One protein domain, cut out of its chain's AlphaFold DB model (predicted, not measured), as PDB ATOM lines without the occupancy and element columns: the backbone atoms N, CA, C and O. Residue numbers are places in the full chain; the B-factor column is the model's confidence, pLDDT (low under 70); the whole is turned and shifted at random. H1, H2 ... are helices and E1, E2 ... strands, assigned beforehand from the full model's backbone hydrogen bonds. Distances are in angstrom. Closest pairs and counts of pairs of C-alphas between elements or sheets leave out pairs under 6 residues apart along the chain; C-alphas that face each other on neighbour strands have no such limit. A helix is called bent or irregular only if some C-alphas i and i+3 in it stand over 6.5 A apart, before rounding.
ATOM      1  N   GLU A  42     153.508 136.579 216.442       78.12
ATOM      2  CA  GLU A  42     152.863 135.736 217.446       78.12
ATOM      3  C   GLU A  42     151.329 135.911 217.521       78.12
ATOM      4  O   GLU A  42     150.643 134.973 217.915       78.12
ATOM      5  N   TYR A  43     150.756 137.052 217.106       72.06
ATOM      6  CA  TYR A  43     149.297 137.268 217.143       72.06
ATOM      7  C   TYR A  43     148.545 136.752 215.910       72.06
ATOM      8  O   TYR A  43     147.314 136.711 215.919       72.06
ATOM      9  N   TYR A  44     149.245 136.369 214.840       72.25
ATOM     10  CA  TYR A  44     148.586 135.850 213.645       72.25
ATOM     11  C   TYR A  44     148.206 134.383 213.863       72.25
ATOM     12  O   TYR A  44     149.051 133.483 213.822       72.25
ATOM     13  N   SER A  45     146.914 134.156 214.110       67.75
ATOM     14  CA  SER A  45     146.323 132.823 214.213       67.75
ATOM     15  C   SER A  45     146.385 132.077 212.878       67.75
ATOM     16  O   SER A  45     146.481 132.695 211.816       67.75
ATOM     17  N   PHE A  46     146.303 130.745 212.954       66.75
ATOM     18  CA  PHE A  46     146.254 129.817 211.823       66.75
ATOM     19  C   PHE A  46     145.449 130.361 210.637       66.75
ATOM     20  O   PHE A  46     144.280 130.724 210.782       66.75
ATOM     21  N   ARG A  47     146.072 130.374 209.458       71.38
ATOM     22  CA  ARG A  47     145.388 130.524 208.174       71.38
ATOM     23  C   ARG A  47     145.894 129.438 207.241       71.38
ATOM     24  O   ARG A  47     147.106 129.236 207.158       71.38
ATOM     25  N   ASN A  48     144.980 128.796 206.516       78.31
ATOM     26  CA  ASN A  48     145.318 127.810 205.482       78.31
ATOM     27  C   ASN A  48     146.306 128.396 204.459       78.31
ATOM     28  O   ASN A  48     147.250 127.725 204.054       78.31
ATOM     29  N   GLU A  49     146.177 129.696 204.175       81.38
ATOM     30  CA  GLU A  49     147.088 130.485 203.335       81.38
ATOM     31  C   GLU A  49     148.575 130.326 203.715       81.38
ATOM     32  O   GLU A  49     149.440 130.333 202.842       81.38
ATOM     33  N   PHE A  50     148.905 130.165 205.005       85.06
ATOM     34  CA  PHE A  50     150.297 130.002 205.442       85.06
ATOM     35  C   PHE A  50     150.864 128.632 205.078       85.06
ATOM     36  O   PHE A  50     152.035 128.538 204.717       85.06
ATOM     37  N   TYR A  51     150.043 127.581 205.142       84.81
ATOM     38  CA  TYR A  51     150.444 126.242 204.710       84.81
ATOM     39  C   TYR A  51     150.498 126.152 203.193       84.81
ATOM     40  O   TYR A  51     151.424 125.562 202.646       84.81
ATOM     41  N   GLU A  52     149.556 126.787 202.499       88.62
ATOM     42  CA  GLU A  52     149.551 126.861 201.040       88.62
ATOM     43  C   GLU A  52     150.776 127.595 200.486       88.62
ATOM     44  O   GLU A  52     151.268 127.222 199.420       88.62
ATOM     45  N   ALA A  53     151.311 128.571 201.223       90.19
ATOM     46  CA  ALA A  53     152.517 129.306 200.856       90.19
ATOM     47  C   ALA A  53     153.832 128.536 201.088       90.19
ATOM     48  O   ALA A  53     154.875 128.991 200.620       90.19
ATOM     49  N   LEU A  54     153.811 127.394 201.789       91.88
ATOM     50  CA  LEU A  54     155.000 126.554 201.953       91.88
ATOM     51  C   LEU A  54     155.427 125.929 200.622       91.88
ATOM     52  O   LEU A  54     154.596 125.557 199.784       91.88
ATOM     53  N   SER A  55     156.733 125.730 200.467       94.38
ATOM     54  CA  SER A  55     157.302 124.945 199.379       94.38
ATOM     55  C   SER A  55     156.728 123.525 199.348       94.38
ATOM     56  O   SER A  55     156.371 122.933 200.372       94.38
ATOM     57  N   ILE A  56     156.657 122.948 198.146       93.12
ATOM     58  CA  ILE A  56     156.150 121.584 197.927       93.12
ATOM     59  C   ILE A  56     156.966 120.568 198.743       93.12
ATOM     60  O   ILE A  56     156.409 119.651 199.345       93.12
ATOM     61  N   GLU A  57     158.285 120.767 198.829       92.06
ATOM     62  CA  GLU A  57     159.169 119.931 199.640       92.06
ATOM     63  C   GLU A  57     158.824 119.972 201.130       92.06
ATOM     64  O   GLU A  57     158.857 118.933 201.795       92.06
ATOM     65  N   SER A  58     158.491 121.149 201.662       91.31
ATOM     66  CA  SER A  58     158.103 121.315 203.061       91.31
ATOM     67  C   SER A  58     156.717 120.742 203.342       91.31
ATOM     68  O   SER A  58     156.547 120.043 204.341       91.31
ATOM     69  N   LYS A  59     155.753 120.919 202.427       90.50
ATOM     70  CA  LYS A  59     154.411 120.313 202.525       90.50
ATOM     71  C   LYS A  59     154.466 118.791 202.630       90.50
ATOM     72  O   LYS A  59     153.841 118.219 203.514       90.50
ATOM     73  N   ASN A  60     155.296 118.132 201.821       90.19
ATOM     74  CA  ASN A  60     155.427 116.667 201.825       90.19
ATOM     75  C   ASN A  60     155.955 116.082 203.153       90.19
ATOM     76  O   ASN A  60     155.826 114.873 203.401       90.19
ATOM     77  N   LYS A  61     156.565 116.918 204.003       87.25
ATOM     78  CA  LYS A  61     157.115 116.544 205.316       87.25
ATOM     79  C   LYS A  61     156.103 116.714 206.454       87.25
ATOM     80  O   LYS A  61     156.298 116.114 207.515       87.25
ATOM     81  N   ILE A  62     155.053 117.501 206.227       85.62
ATOM     82  CA  ILE A  62     153.996 117.807 207.190       85.62
ATOM     83  C   ILE A  62     152.881 116.762 207.068       85.62
ATOM     84  O   ILE A  62     152.638 116.202 205.999       85.62
ATOM     85  N   ILE A  63     152.233 116.462 208.188       83.25
ATOM     86  CA  ILE A  63     150.986 115.701 208.233       83.25
ATOM     87  C   ILE A  63     149.864 116.725 208.403       83.25
ATOM     88  O   ILE A  63     149.873 117.483 209.373       83.25
ATOM     89  N   GLU A  64     148.921 116.770 207.462       73.69
ATOM     90  CA  GLU A  64     147.695 117.550 207.638       73.69
ATOM     91  C   GLU A  64     146.865 116.897 208.743       73.69
ATOM     92  O   GLU A  64     146.245 115.854 208.553       73.69
ATOM     93  N   ILE A  65     146.909 117.488 209.934       66.25
ATOM     94  CA  ILE A  65     146.002 117.134 211.022       66.25
ATOM     95  C   ILE A  65     144.831 118.095 210.936       66.25
ATOM     96  O   ILE A  65     145.033 119.309 210.871       66.25
ATOM     97  N   ASN A  66     143.608 117.575 210.973       61.88
ATOM     98  CA  ASN A  66     142.433 118.414 211.145       61.88
ATOM     99  C   ASN A  66     142.379 118.848 212.622       61.88
ATOM    100  O   ASN A  66     141.856 118.157 213.490       61.88
ATOM    101  N   VAL A  67     143.054 119.962 212.916       55.94
ATOM    102  CA  VAL A  67     143.440 120.413 214.266       55.94
ATOM    103  C   VAL A  67     142.241 120.654 215.205       55.94
ATOM    104  O   VAL A  67     142.413 120.654 216.425       55.94
ATOM    105  N   ALA A  68     141.031 120.822 214.663       56.91
ATOM    106  CA  ALA A  68     139.820 121.118 215.430       56.91
ATOM    107  C   ALA A  68     139.397 119.991 216.394       56.91
ATOM    108  O   ALA A  68     138.886 120.296 217.469       56.91
ATOM    109  N   ASP A  69     139.670 118.725 216.063       54.62
ATOM    110  CA  ASP A  69     139.108 117.588 216.807       54.62
ATOM    111  C   ASP A  69     140.080 116.952 217.824       54.62
ATOM    112  O   ASP A  69     139.639 116.264 218.743       54.62
ATOM    113  N   GLU A  70     141.398 117.182 217.719       55.84
ATOM    114  CA  GLU A  70     142.401 116.391 218.471       55.84
ATOM    115  C   GLU A  70     143.237 117.177 219.505       55.84
ATOM    116  O   GLU A  70     143.894 116.574 220.357       55.84
ATOM    117  N   LEU A  71     143.196 118.517 219.512       55.12
ATOM    118  CA  LEU A  71     144.022 119.344 220.415       55.12
ATOM    119  C   LEU A  71     143.650 119.227 221.902       55.12
ATOM    120  O   LEU A  71     144.521 119.377 222.760       55.12
ATOM    121  N   GLY A  72     142.378 118.954 222.214       53.81
ATOM    122  CA  GLY A  72     141.895 118.851 223.596       53.81
ATOM    123  C   GLY A  72     142.499 117.675 224.373       53.81
ATOM    124  O   GLY A  72     142.669 117.769 225.585       53.81
ATOM    125  N   ALA A  73     142.880 116.597 223.680       50.56
ATOM    126  CA  ALA A  73     143.432 115.388 224.294       50.56
ATOM    127  C   ALA A  73     144.957 115.445 224.496       50.56
ATOM    128  O   ALA A  73     145.495 114.772 225.370       50.56
ATOM    129  N   LEU A  74     145.663 116.264 223.714       52.28
ATOM    130  CA  LEU A  74     147.130 116.294 223.680       52.28
ATOM    131  C   LEU A  74     147.765 117.126 224.808       52.28
ATOM    132  O   LEU A  74     148.937 116.937 225.103       52.28
ATOM    133  N   SER A  75     146.994 117.998 225.469       50.88
ATOM    134  CA  SER A  75     147.422 118.965 226.502       50.88
ATOM    135  C   SER A  75     148.361 118.420 227.598       50.88
ATOM    136  O   SER A  75     149.184 119.171 228.122       50.88
ATOM    137  N   ASN A  76     148.249 117.142 227.966       49.78
ATOM    138  CA  ASN A  76     148.749 116.654 229.257       49.78
ATOM    139  C   ASN A  76     150.078 115.880 229.201       49.78
ATOM    140  O   ASN A  76     150.596 115.512 230.253       49.78
ATOM    141  N   SER A  77     150.661 115.645 228.022       49.19
ATOM    142  CA  SER A  77     151.797 114.720 227.862       49.19
ATOM    143  C   SER A  77     152.917 115.301 226.990       49.19
ATOM    144  O   SER A  77     153.228 114.762 225.930       49.19
ATOM    145  N   PHE A  78     153.509 116.426 227.403       52.59
ATOM    146  CA  PHE A  78     154.497 117.143 226.590       52.59
ATOM    147  C   PHE A  78     155.841 117.345 227.293       52.59
ATOM    148  O   PHE A  78     155.927 118.024 228.317       52.59
ATOM    149  N   GLU A  79     156.910 116.829 226.689       51.12
ATOM    150  CA  GLU A  79     158.288 117.106 227.099       51.12
ATOM    151  C   GLU A  79     158.797 118.390 226.429       51.12
ATOM    152  O   GLU A  79     158.763 118.543 225.210       51.12
ATOM    153  N   LYS A  80     159.250 119.362 227.227       52.66
ATOM    154  CA  LYS A  80     159.608 120.703 226.752       52.66
ATOM    155  C   LYS A  80     161.052 120.736 226.238       52.66
ATOM    156  O   LYS A  80     161.960 121.140 226.960       52.66
ATOM    157  N   LEU A  81     161.281 120.375 224.977       52.66
ATOM    158  CA  LEU A  81     162.572 120.622 224.319       52.66
ATOM    159  C   LEU A  81     162.664 122.099 223.908       52.66
ATOM    160  O   LEU A  81     162.160 122.504 222.861       52.66
ATOM    161  N   ILE A  82     163.275 122.919 224.768       51.44
ATOM    162  CA  ILE A  82     163.503 124.347 224.514       51.44
ATOM    163  C   ILE A  82     164.774 124.500 223.676       51.44
ATOM    164  O   ILE A  82     165.876 124.255 224.161       51.44
ATOM    165  N   ASN A  83     164.644 124.965 222.432       51.97
ATOM    166  CA  ASN A  83     165.791 125.498 221.702       51.97
ATOM    167  C   ASN A  83     166.081 126.933 222.205       51.97
ATOM    168  O   ASN A  83     165.206 127.793 222.104       51.97
ATOM    169  N   PRO A  84     167.282 127.240 222.730       48.53
ATOM    170  CA  PRO A  84     167.577 128.540 223.339       48.53
ATOM    171  C   PRO A  84     167.570 129.719 222.353       48.53
ATOM    172  O   PRO A  84     167.443 130.862 222.785       48.53
ATOM    173  N   LYS A  85     167.693 129.477 221.037       53.66
ATOM    174  CA  LYS A  85     167.680 130.550 220.021       53.66
ATOM    175  C   LYS A  85     166.304 130.817 219.412       53.66
ATOM    176  O   LYS A  85     166.006 131.962 219.092       53.66
ATOM    177  N   ASN A  86     165.465 129.790 219.285       54.12
ATOM    178  CA  ASN A  86     164.165 129.878 218.623       54.12
ATOM    179  C   ASN A  86     163.102 129.291 219.562       54.12
ATOM    180  O   ASN A  86     163.216 128.131 219.943       54.12
ATOM    181  N   ARG A  87     162.071 130.072 219.924       62.69
ATOM    182  CA  ARG A  87     160.981 129.711 220.865       62.69
ATOM    183  C   ARG A  87     160.036 128.601 220.356       62.69
ATOM    184  O   ARG A  87     158.833 128.662 220.590       62.69
ATOM    185  N   TRP A  88     160.530 127.622 219.610       65.69
ATOM    186  CA  TRP A  88     159.728 126.479 219.184       65.69
ATOM    187  C   TRP A  88     159.827 125.384 220.232       65.69
ATOM    188  O   TRP A  88     160.907 125.131 220.768       65.69
ATOM    189  N   LEU A  89     158.699 124.747 220.518       65.38
ATOM    190  CA  LEU A  89     158.623 123.631 221.452       65.38
ATOM    191  C   LEU A  89     158.341 122.370 220.653       65.38
ATOM    192  O   LEU A  89     157.325 122.292 219.968       65.38
ATOM    193  N   ILE A  90     159.242 121.399 220.722       65.12
ATOM    194  CA  ILE A  90     159.003 120.085 220.126       65.12
ATOM    195  C   ILE A  90     158.175 119.287 221.122       65.12
ATOM    196  O   ILE A  90     158.484 119.269 222.307       65.12
ATOM    197  N   LEU A  91     157.121 118.664 220.622       67.62
ATOM    198  CA  LEU A  91     156.131 117.904 221.355       67.62
ATOM    199  C   LEU A  91     156.143 116.476 220.786       67.62
ATOM    200  O   LEU A  91     155.894 116.263 219.598       67.62
ATOM    201  N   SER A  92     156.466 115.489 221.615       58.00
ATOM    202  CA  SER A  92     156.310 114.070 221.286       58.00
ATOM    203  C   SER A  92     154.923 113.602 221.738       58.00
ATOM    204  O   SER A  92     154.522 113.858 222.869       58.00
ATOM    205  N   ASN A  93     154.159 112.950 220.853       57.75
ATOM    206  CA  ASN A  93     152.867 112.362 221.225       57.75
ATOM    207  C   ASN A  93     153.093 110.992 221.887       57.75
ATOM    208  O   ASN A  93     153.742 110.126 221.295       57.75
ATOM    209  N   ILE A  94     152.554 110.801 223.094       55.22
ATOM    210  CA  ILE A  94     152.721 109.584 223.903       55.22
ATOM    211  C   ILE A  94     151.551 108.589 223.693       55.22
ATOM    212  O   ILE A  94     151.770 107.381 223.757       55.22
ATOM    213  N   ASP A  95     150.356 109.044 223.279       53.25
ATOM    214  CA  ASP A  95     149.097 108.275 223.404       53.25
ATOM    215  C   ASP A  95     148.420 107.838 222.082       53.25
ATOM    216  O   ASP A  95     147.203 107.820 221.913       53.25
ATOM    217  N   GLY A  96     149.203 107.331 221.130       54.69
ATOM    218  CA  GLY A  96     148.707 106.214 220.308       54.69
ATOM    219  C   GLY A  96     148.124 106.511 218.923       54.69
ATOM    220  O   GLY A  96     148.322 105.670 218.049       54.69
ATOM    221  N   LYS A  97     147.498 107.666 218.652       57.94
ATOM    222  CA  LYS A  97     146.985 107.973 217.289       57.94
ATOM    223  C   LYS A  97     148.003 108.621 216.355       57.94
ATOM    224  O   LYS A  97     147.982 108.353 215.160       57.94
ATOM    225  N   LEU A  98     148.939 109.404 216.892       63.22
ATOM    226  CA  LEU A  98     150.036 109.981 216.111       63.22
ATOM    227  C   LEU A  98     151.413 109.481 216.555       63.22
ATOM    228  O   LEU A  98     152.372 110.253 216.620       63.22
ATOM    229  N   LYS A  99     151.512 108.176 216.844       65.75
ATOM    230  CA  LYS A  99     152.766 107.496 217.228       65.75
ATOM    231  C   LYS A  99     153.919 107.730 216.246       65.75
ATOM    232  O   LYS A  99     155.080 107.667 216.645       65.75
ATOM    233  N   ASP A 100     153.593 108.047 214.996       74.69
ATOM    234  CA  ASP A 100     154.560 108.312 213.933       74.69
ATOM    235  C   ASP A 100     154.641 109.787 213.536       74.69
ATOM    236  O   ASP A 100     155.085 110.107 212.429       74.69
ATOM    237  N   SER A 101     154.281 110.698 214.446       78.88
ATOM    238  CA  SER A 101     154.464 112.132 214.237       78.88
ATOM    239  C   SER A 101     155.310 112.810 215.310       78.88
ATOM    240  O   SER A 101     155.314 112.420 216.476       78.88
ATOM    241  N   ILE A 102     156.008 113.863 214.897       81.31
ATOM    242  CA  ILE A 102     156.668 114.828 215.773       81.31
ATOM    243  C   ILE A 102     155.871 116.122 215.663       81.31
ATOM    244  O   ILE A 102     155.720 116.652 214.566       81.31
ATOM    245  N   MET A 103     155.363 116.641 216.772       83.38
ATOM    246  CA  MET A 103     154.644 117.910 216.788       83.38
ATOM    247  C   MET A 103     155.594 119.041 217.171       83.38
ATOM    248  O   MET A 103     156.503 118.862 217.974       83.38
ATOM    249  N   VAL A 104     155.417 120.223 216.595       83.81
ATOM    250  CA  VAL A 104     156.209 121.410 216.929       83.81
ATOM    251  C   VAL A 104     155.267 122.579 217.129       83.81
ATOM    252  O   VAL A 104     154.584 122.998 216.196       83.81
ATOM    253  N   LYS A 105     155.244 123.122 218.345       84.62
ATOM    254  CA  LYS A 105     154.509 124.336 218.675       84.62
ATOM    255  C   LYS A 105     155.343 125.567 218.334       84.62
ATOM    256  O   LYS A 105     156.452 125.760 218.835       84.62
ATOM    257  N   MET A 106     154.771 126.388 217.474       85.62
ATOM    258  CA  MET A 106     155.279 127.647 216.963       85.62
ATOM    259  C   MET A 106     155.000 128.810 217.922       85.62
ATOM    260  O   MET A 106     154.125 128.704 218.787       85.62
ATOM    261  N   PRO A 107     155.694 129.955 217.764       82.56
ATOM    262  CA  PRO A 107     155.556 131.090 218.677       82.56
ATOM    263  C   PRO A 107     154.170 131.748 218.619       82.56
ATOM    264  O   PRO A 107     153.735 132.348 219.592       82.56
ATOM    265  N   ASN A 108     153.437 131.585 217.513       82.75
ATOM    266  CA  ASN A 108     152.037 132.007 217.367       82.75
ATOM    267  C   ASN A 108     151.024 130.981 217.918       82.75
ATOM    268  O   ASN A 108     149.873 130.938 217.482       82.75
ATOM    269  N   ASN A 109     151.460 130.110 218.836       81.69
ATOM    270  CA  ASN A 109     150.691 129.005 219.415       81.69
ATOM    271  C   ASN A 109     150.169 127.955 218.415       81.69
ATOM    272  O   ASN A 109     149.380 127.098 218.810       81.69
ATOM    273  N   GLN A 110     150.620 127.968 217.157       83.00
ATOM    274  CA  GLN A 110     150.251 126.948 216.174       83.00
ATOM    275  C   GLN A 110     151.083 125.688 216.334       83.00
ATOM    276  O   GLN A 110     152.250 125.773 216.689       83.00
ATOM    277  N   THR A 111     150.508 124.522 216.056       84.19
ATOM    278  CA  THR A 111     151.236 123.250 216.135       84.19
ATOM    279  C   THR A 111     151.341 122.636 214.748       84.19
ATOM    280  O   THR A 111     150.330 122.438 214.082       84.19
ATOM    281  N   ILE A 112     152.563 122.345 214.310       86.44
ATOM    282  CA  ILE A 112     152.841 121.668 213.040       86.44
ATOM    283  C   ILE A 112     153.222 120.227 213.341       86.44
ATOM    284  O   ILE A 112     154.114 119.987 214.153       86.44
ATOM    285  N   ALA A 113     152.570 119.271 212.687       87.44
ATOM    286  CA  ALA A 113     152.928 117.868 212.796       87.44
ATOM    287  C   ALA A 113     153.803 117.424 211.625       87.44
ATOM    288  O   ALA A 113     153.511 117.695 210.464       87.44
ATOM    289  N   PHE A 114     154.870 116.709 211.943       86.56
ATOM    290  CA  PHE A 114     155.854 116.174 211.014       86.56
ATOM    291  C   PHE A 114     155.828 114.657 211.046       86.56
ATOM    292  O   PHE A 114     155.569 114.063 212.088       86.56
ATOM    293  N   LYS A 115     156.195 114.014 209.939       87.44
ATOM    294  CA  LYS A 115     156.449 112.566 209.917       87.44
ATOM    295  C   LYS A 115     157.653 112.225 210.813       87.44
ATOM    296  O   LYS A 115     158.692 112.876 210.718       87.44
ATOM    297  N   ARG A 116     157.562 111.178 211.639       81.62
ATOM    298  CA  ARG A 116     158.594 110.777 212.625       81.62
ATOM    299  C   ARG A 116     159.974 110.504 212.028       81.62
ATOM    300  O   ARG A 116     160.976 110.700 212.702       81.62
ATOM    301  N   GLN A 117     160.039 110.085 210.767       82.81
ATOM    302  CA  GLN A 117     161.297 109.764 210.080       82.81
ATOM    303  C   GLN A 117     162.066 110.999 209.572       82.81
ATOM    304  O   GLN A 117     163.116 110.860 208.944       82.81
ATOM    305  N   GLN A 118     161.569 112.217 209.806       83.12
ATOM    306  CA  GLN A 118     162.237 113.429 209.338       83.12
ATOM    307  C   GLN A 118     163.472 113.754 210.182       83.12
ATOM    308  O   GLN A 118     163.431 113.793 211.410       83.12
ATOM    309  N   LYS A 119     164.586 114.051 209.503       87.25
ATOM    310  CA  LYS A 119     165.796 114.552 210.165       87.25
ATOM    311  C   LYS A 119     165.493 115.889 210.840       87.25
ATOM    312  O   LYS A 119     164.817 116.741 210.259       87.25
ATOM    313  N   PHE A 120     166.078 116.120 212.014       82.06
ATOM    314  CA  PHE A 120     165.909 117.368 212.767       82.06
ATOM    315  C   PHE A 120     166.220 118.629 211.939       82.06
ATOM    316  O   PHE A 120     165.507 119.626 212.034       82.06
ATOM    317  N   SER A 121     167.228 118.573 211.063       84.62
ATOM    318  CA  SER A 121     167.557 119.670 210.139       84.62
ATOM    319  C   SER A 121     166.419 120.003 209.171       84.62
ATOM    320  O   SER A 121     166.181 121.169 208.881       84.62
ATOM    321  N   SER A 122     165.676 118.998 208.703       87.38
ATOM    322  CA  SER A 122     164.535 119.201 207.803       87.38
ATOM    323  C   SER A 122     163.349 119.829 208.527       87.38
ATOM    324  O   SER A 122     162.723 120.728 207.975       87.38
ATOM    325  N   ILE A 123     163.084 119.404 209.767       86.75
ATOM    326  CA  ILE A 123     162.062 120.013 210.633       86.75
ATOM    327  C   ILE A 123     162.405 121.483 210.876       86.75
ATOM    328  O   ILE A 123     161.563 122.355 210.683       86.75
ATOM    329  N   LYS A 124     163.664 121.770 211.229       87.62
ATOM    330  CA  LYS A 124     164.145 123.136 211.444       87.62
ATOM    331  C   LYS A 124     163.918 124.023 210.216       87.62
ATOM    332  O   LYS A 124     163.358 125.101 210.373       87.62
ATOM    333  N   ASN A 125     164.300 123.563 209.024       90.81
ATOM    334  CA  ASN A 125     164.141 124.339 207.791       90.81
ATOM    335  C   ASN A 125     162.670 124.658 207.498       90.81
ATOM    336  O   ASN A 125     162.349 125.796 207.172       90.81
ATOM    337  N   VAL A 126     161.772 123.682 207.670       91.44
ATOM    338  CA  VAL A 126     160.326 123.897 207.492       91.44
ATOM    339  C   VAL A 126     159.810 124.912 208.511       91.44
ATOM    340  O   VAL A 126     159.000 125.772 208.174       91.44
ATOM    341  N   CYS A 127     160.288 124.843 209.756       90.19
ATOM    342  CA  CYS A 127     159.883 125.790 210.782       90.19
ATOM    343  C   CYS A 127     160.371 127.220 210.503       90.19
ATOM    344  O   CYS A 127     159.629 128.173 210.739       90.19
ATOM    345  N   GLU A 128     161.599 127.372 209.999       90.94
ATOM    346  CA  GLU A 128     162.155 128.661 209.567       90.94
ATOM    347  C   GLU A 128     161.362 129.231 208.393       90.94
ATOM    348  O   GLU A 128     160.930 130.380 208.458       90.94
ATOM    349  N   GLU A 129     161.084 128.409 207.381       93.44
ATOM    350  CA  GLU A 129     160.288 128.789 206.214       93.44
ATOM    351  C   GLU A 129     158.879 129.249 206.617       93.44
ATOM    352  O   GLU A 129     158.449 130.341 206.245       93.44
ATOM    353  N   TYR A 130     158.187 128.464 207.448       91.44
ATOM    354  CA  TYR A 130     156.875 128.825 207.985       91.44
ATOM    355  C   TYR A 130     156.915 130.160 208.737       91.44
ATOM    356  O   TYR A 130     156.063 131.032 208.546       91.44
ATOM    357  N   TRP A 131     157.924 130.350 209.589       91.00
ATOM    358  CA  TRP A 131     158.058 131.573 210.367       91.00
ATOM    359  C   TRP A 131     158.364 132.790 209.492       91.00
ATOM    360  O   TRP A 131     157.847 133.882 209.743       91.00
ATOM    361  N   ASP A 132     159.153 132.617 208.437       91.88
ATOM    362  CA  ASP A 132     159.451 133.680 207.486       91.88
ATOM    363  C   ASP A 132     158.236 134.044 206.624       91.88
ATOM    364  O   ASP A 132     158.019 135.231 206.364       91.88
ATOM    365  N   ILE A 133     157.375 133.080 206.274       92.00
ATOM    366  CA  ILE A 133     156.069 133.351 205.648       92.00
ATOM    367  C   ILE A 133     155.214 134.233 206.564       92.00
ATOM    368  O   ILE A 133     154.719 135.270 206.115       92.00
ATOM    369  N   ILE A 134     155.093 133.890 207.852       89.81
ATOM    370  CA  ILE A 134     154.327 134.696 208.818       89.81
ATOM    371  C   ILE A 134     154.921 136.098 208.955       89.81
ATOM    372  O   ILE A 134     154.179 137.079 208.909       89.81
ATOM    373  N   LYS A 135     156.247 136.232 209.086       87.75
ATOM    374  CA  LYS A 135     156.902 137.551 209.150       87.75
ATOM    375  C   LYS A 135     156.621 138.381 207.904       87.75
ATOM    376  O   LYS A 135     156.330 139.570 208.012       87.75
ATOM    377  N   ASN A 136     156.720 137.776 206.725       88.19
ATOM    378  CA  ASN A 136     156.462 138.463 205.465       88.19
ATOM    379  C   ASN A 136     154.993 138.873 205.347       88.19
ATOM    380  O   ASN A 136     154.706 139.970 204.871       88.19
ATOM    381  N   TYR A 137     154.069 138.041 205.824       85.25
ATOM    382  CA  TYR A 137     152.655 138.384 205.897       85.25
ATOM    383  C   TYR A 137     152.398 139.534 206.876       85.25
ATOM    384  O   TYR A 137     151.734 140.503 206.512       85.25
ATOM    385  N   ALA A 138     152.990 139.490 208.072       83.62
ATOM    386  CA  ALA A 138     152.904 140.561 209.060       83.62
ATOM    387  C   ALA A 138     153.422 141.894 208.487       83.62
ATOM    388  O   ALA A 138     152.732 142.904 208.574       83.62
ATOM    389  N   ARG A 139     154.569 141.884 207.795       81.25
ATOM    390  CA  ARG A 139     155.115 143.058 207.084       81.25
ATOM    391  C   ARG A 139     154.237 143.547 205.931       81.25
ATOM    392  O   ARG A 139     154.253 144.726 205.596       81.25
ATOM    393  N   LYS A 140     153.490 142.662 205.265       79.81
ATOM    394  CA  LYS A 140     152.531 143.074 204.225       79.81
ATOM    395  C   LYS A 140     151.297 143.730 204.845       79.81
ATOM    396  O   LYS A 140     150.862 144.765 204.348       79.81
ATOM    397  N   GLN A 141     150.779 143.169 205.937       72.31
ATOM    398  CA  GLN A 141     149.647 143.710 206.701       72.31
ATOM    399  C   GLN A 141     149.978 145.050 207.380       72.31
ATOM    400  O   GLN A 141     149.105 145.903 207.520       72.31
ATOM    401  N   GLU A 142     151.249 145.284 207.718       67.00
ATOM    402  CA  GLU A 142     151.754 146.573 208.211       67.00
ATOM    403  C   GLU A 142     151.392 147.748 207.294       67.00
ATOM    404  O   GLU A 142     151.161 148.856 207.776       67.00
TER     405      GLU A 142
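Overview. This is residues 42 to 142 of the 182 residues of an uncharacterized protein of Legionella pneumophila subsp. pneumophila (UniProt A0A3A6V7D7). A small slab of three antiparallel strands has one long helix, H4, crossing over one of its faces at a slant and running on well past it. The short helices H1 and H2 lie beside H4, the irregular helix H3 only grazes the sheet, and a long loop, residues 75 to 88, leads from H3 to E1. The printed part has 101 residues, with four named helices and three named strands in the order H1 H2 H3 E1 E2 E3 H4; the sheet runs E1 E2 E3, and the class is mixed, helices and strands. The whole is compact, with a radius of gyration of the C-alphas of 13.4 A and spans of 41 by 29 by 26 A.

Arrangement. Begin at the sheet, where E1, residues 89 to 92, E2, residues 101 to 105, and E3, residues 111 to 115, form a meander, each strand the antiparallel neighbour of the one before. In the hairpin E1 and E2, at 154 degrees, look for N 91 and O 103, 2.7 A apart and within hydrogen-bond range. In the hairpin E2 and E3, at 155 degrees, N 104 and O 112 are within that range at 2.8 A. Residues 62 to 63, a stretch too short to be named, pair antiparallel with residues 113 to 114 of E3. H4, residues 120 to 141, is on one face of the sheet, giving two layers, a helix over a sheet, at a height over the sheet of 11.1 A. It lies over E2 and E3, only just slantwise to the strands, at 31 degrees to E3 on the local plane; the closest C-alphas of H4 and E3 are those of Ile 123 and Phe 114, 7.3 A apart. H1, residues 48 to 52, touches residues 130 to 134 of H4, with C-alphas 50 and 133 closest at 6.7 A. H2, residues 56 to 59, is close to H4 but not clearly touching; the closest C-alphas, 58 and 126, are 5.6 A apart. H3, residues 67 to 74, only grazes the sheet and is apart from H4. In H1 and H4 every O i to N i+4 pair is within hydrogen-bond range; H3 has 0 of 4, with 2 of 5 O i to N i+3 pairs, and H2 is too short for an i+4 pair.

Along the chain. Find C-alpha 89 at (158.623, 123.631, 221.452), where E1 begins; E2 is 13.0 A long and E3 13.4 A. H4 runs 31.5 A from C-alpha 120 at (165.909, 117.368, 212.767) to C-alpha 141 at (149.647, 143.710, 206.701). H3 is 10.9 A long and irregular: its C-alphas 69 and 72 are 7.4 A apart.

Size, cuts and confidence. The two C-alphas farthest apart are those of Gly 96 and Glu 142, 42.2 A. The printed part has no cut, and H3 to E1 is a long link of 14 residues. The mean pLDDT of the printed part is 74.7; residues 45 to 46, 65 to 99 and 142 are under 70.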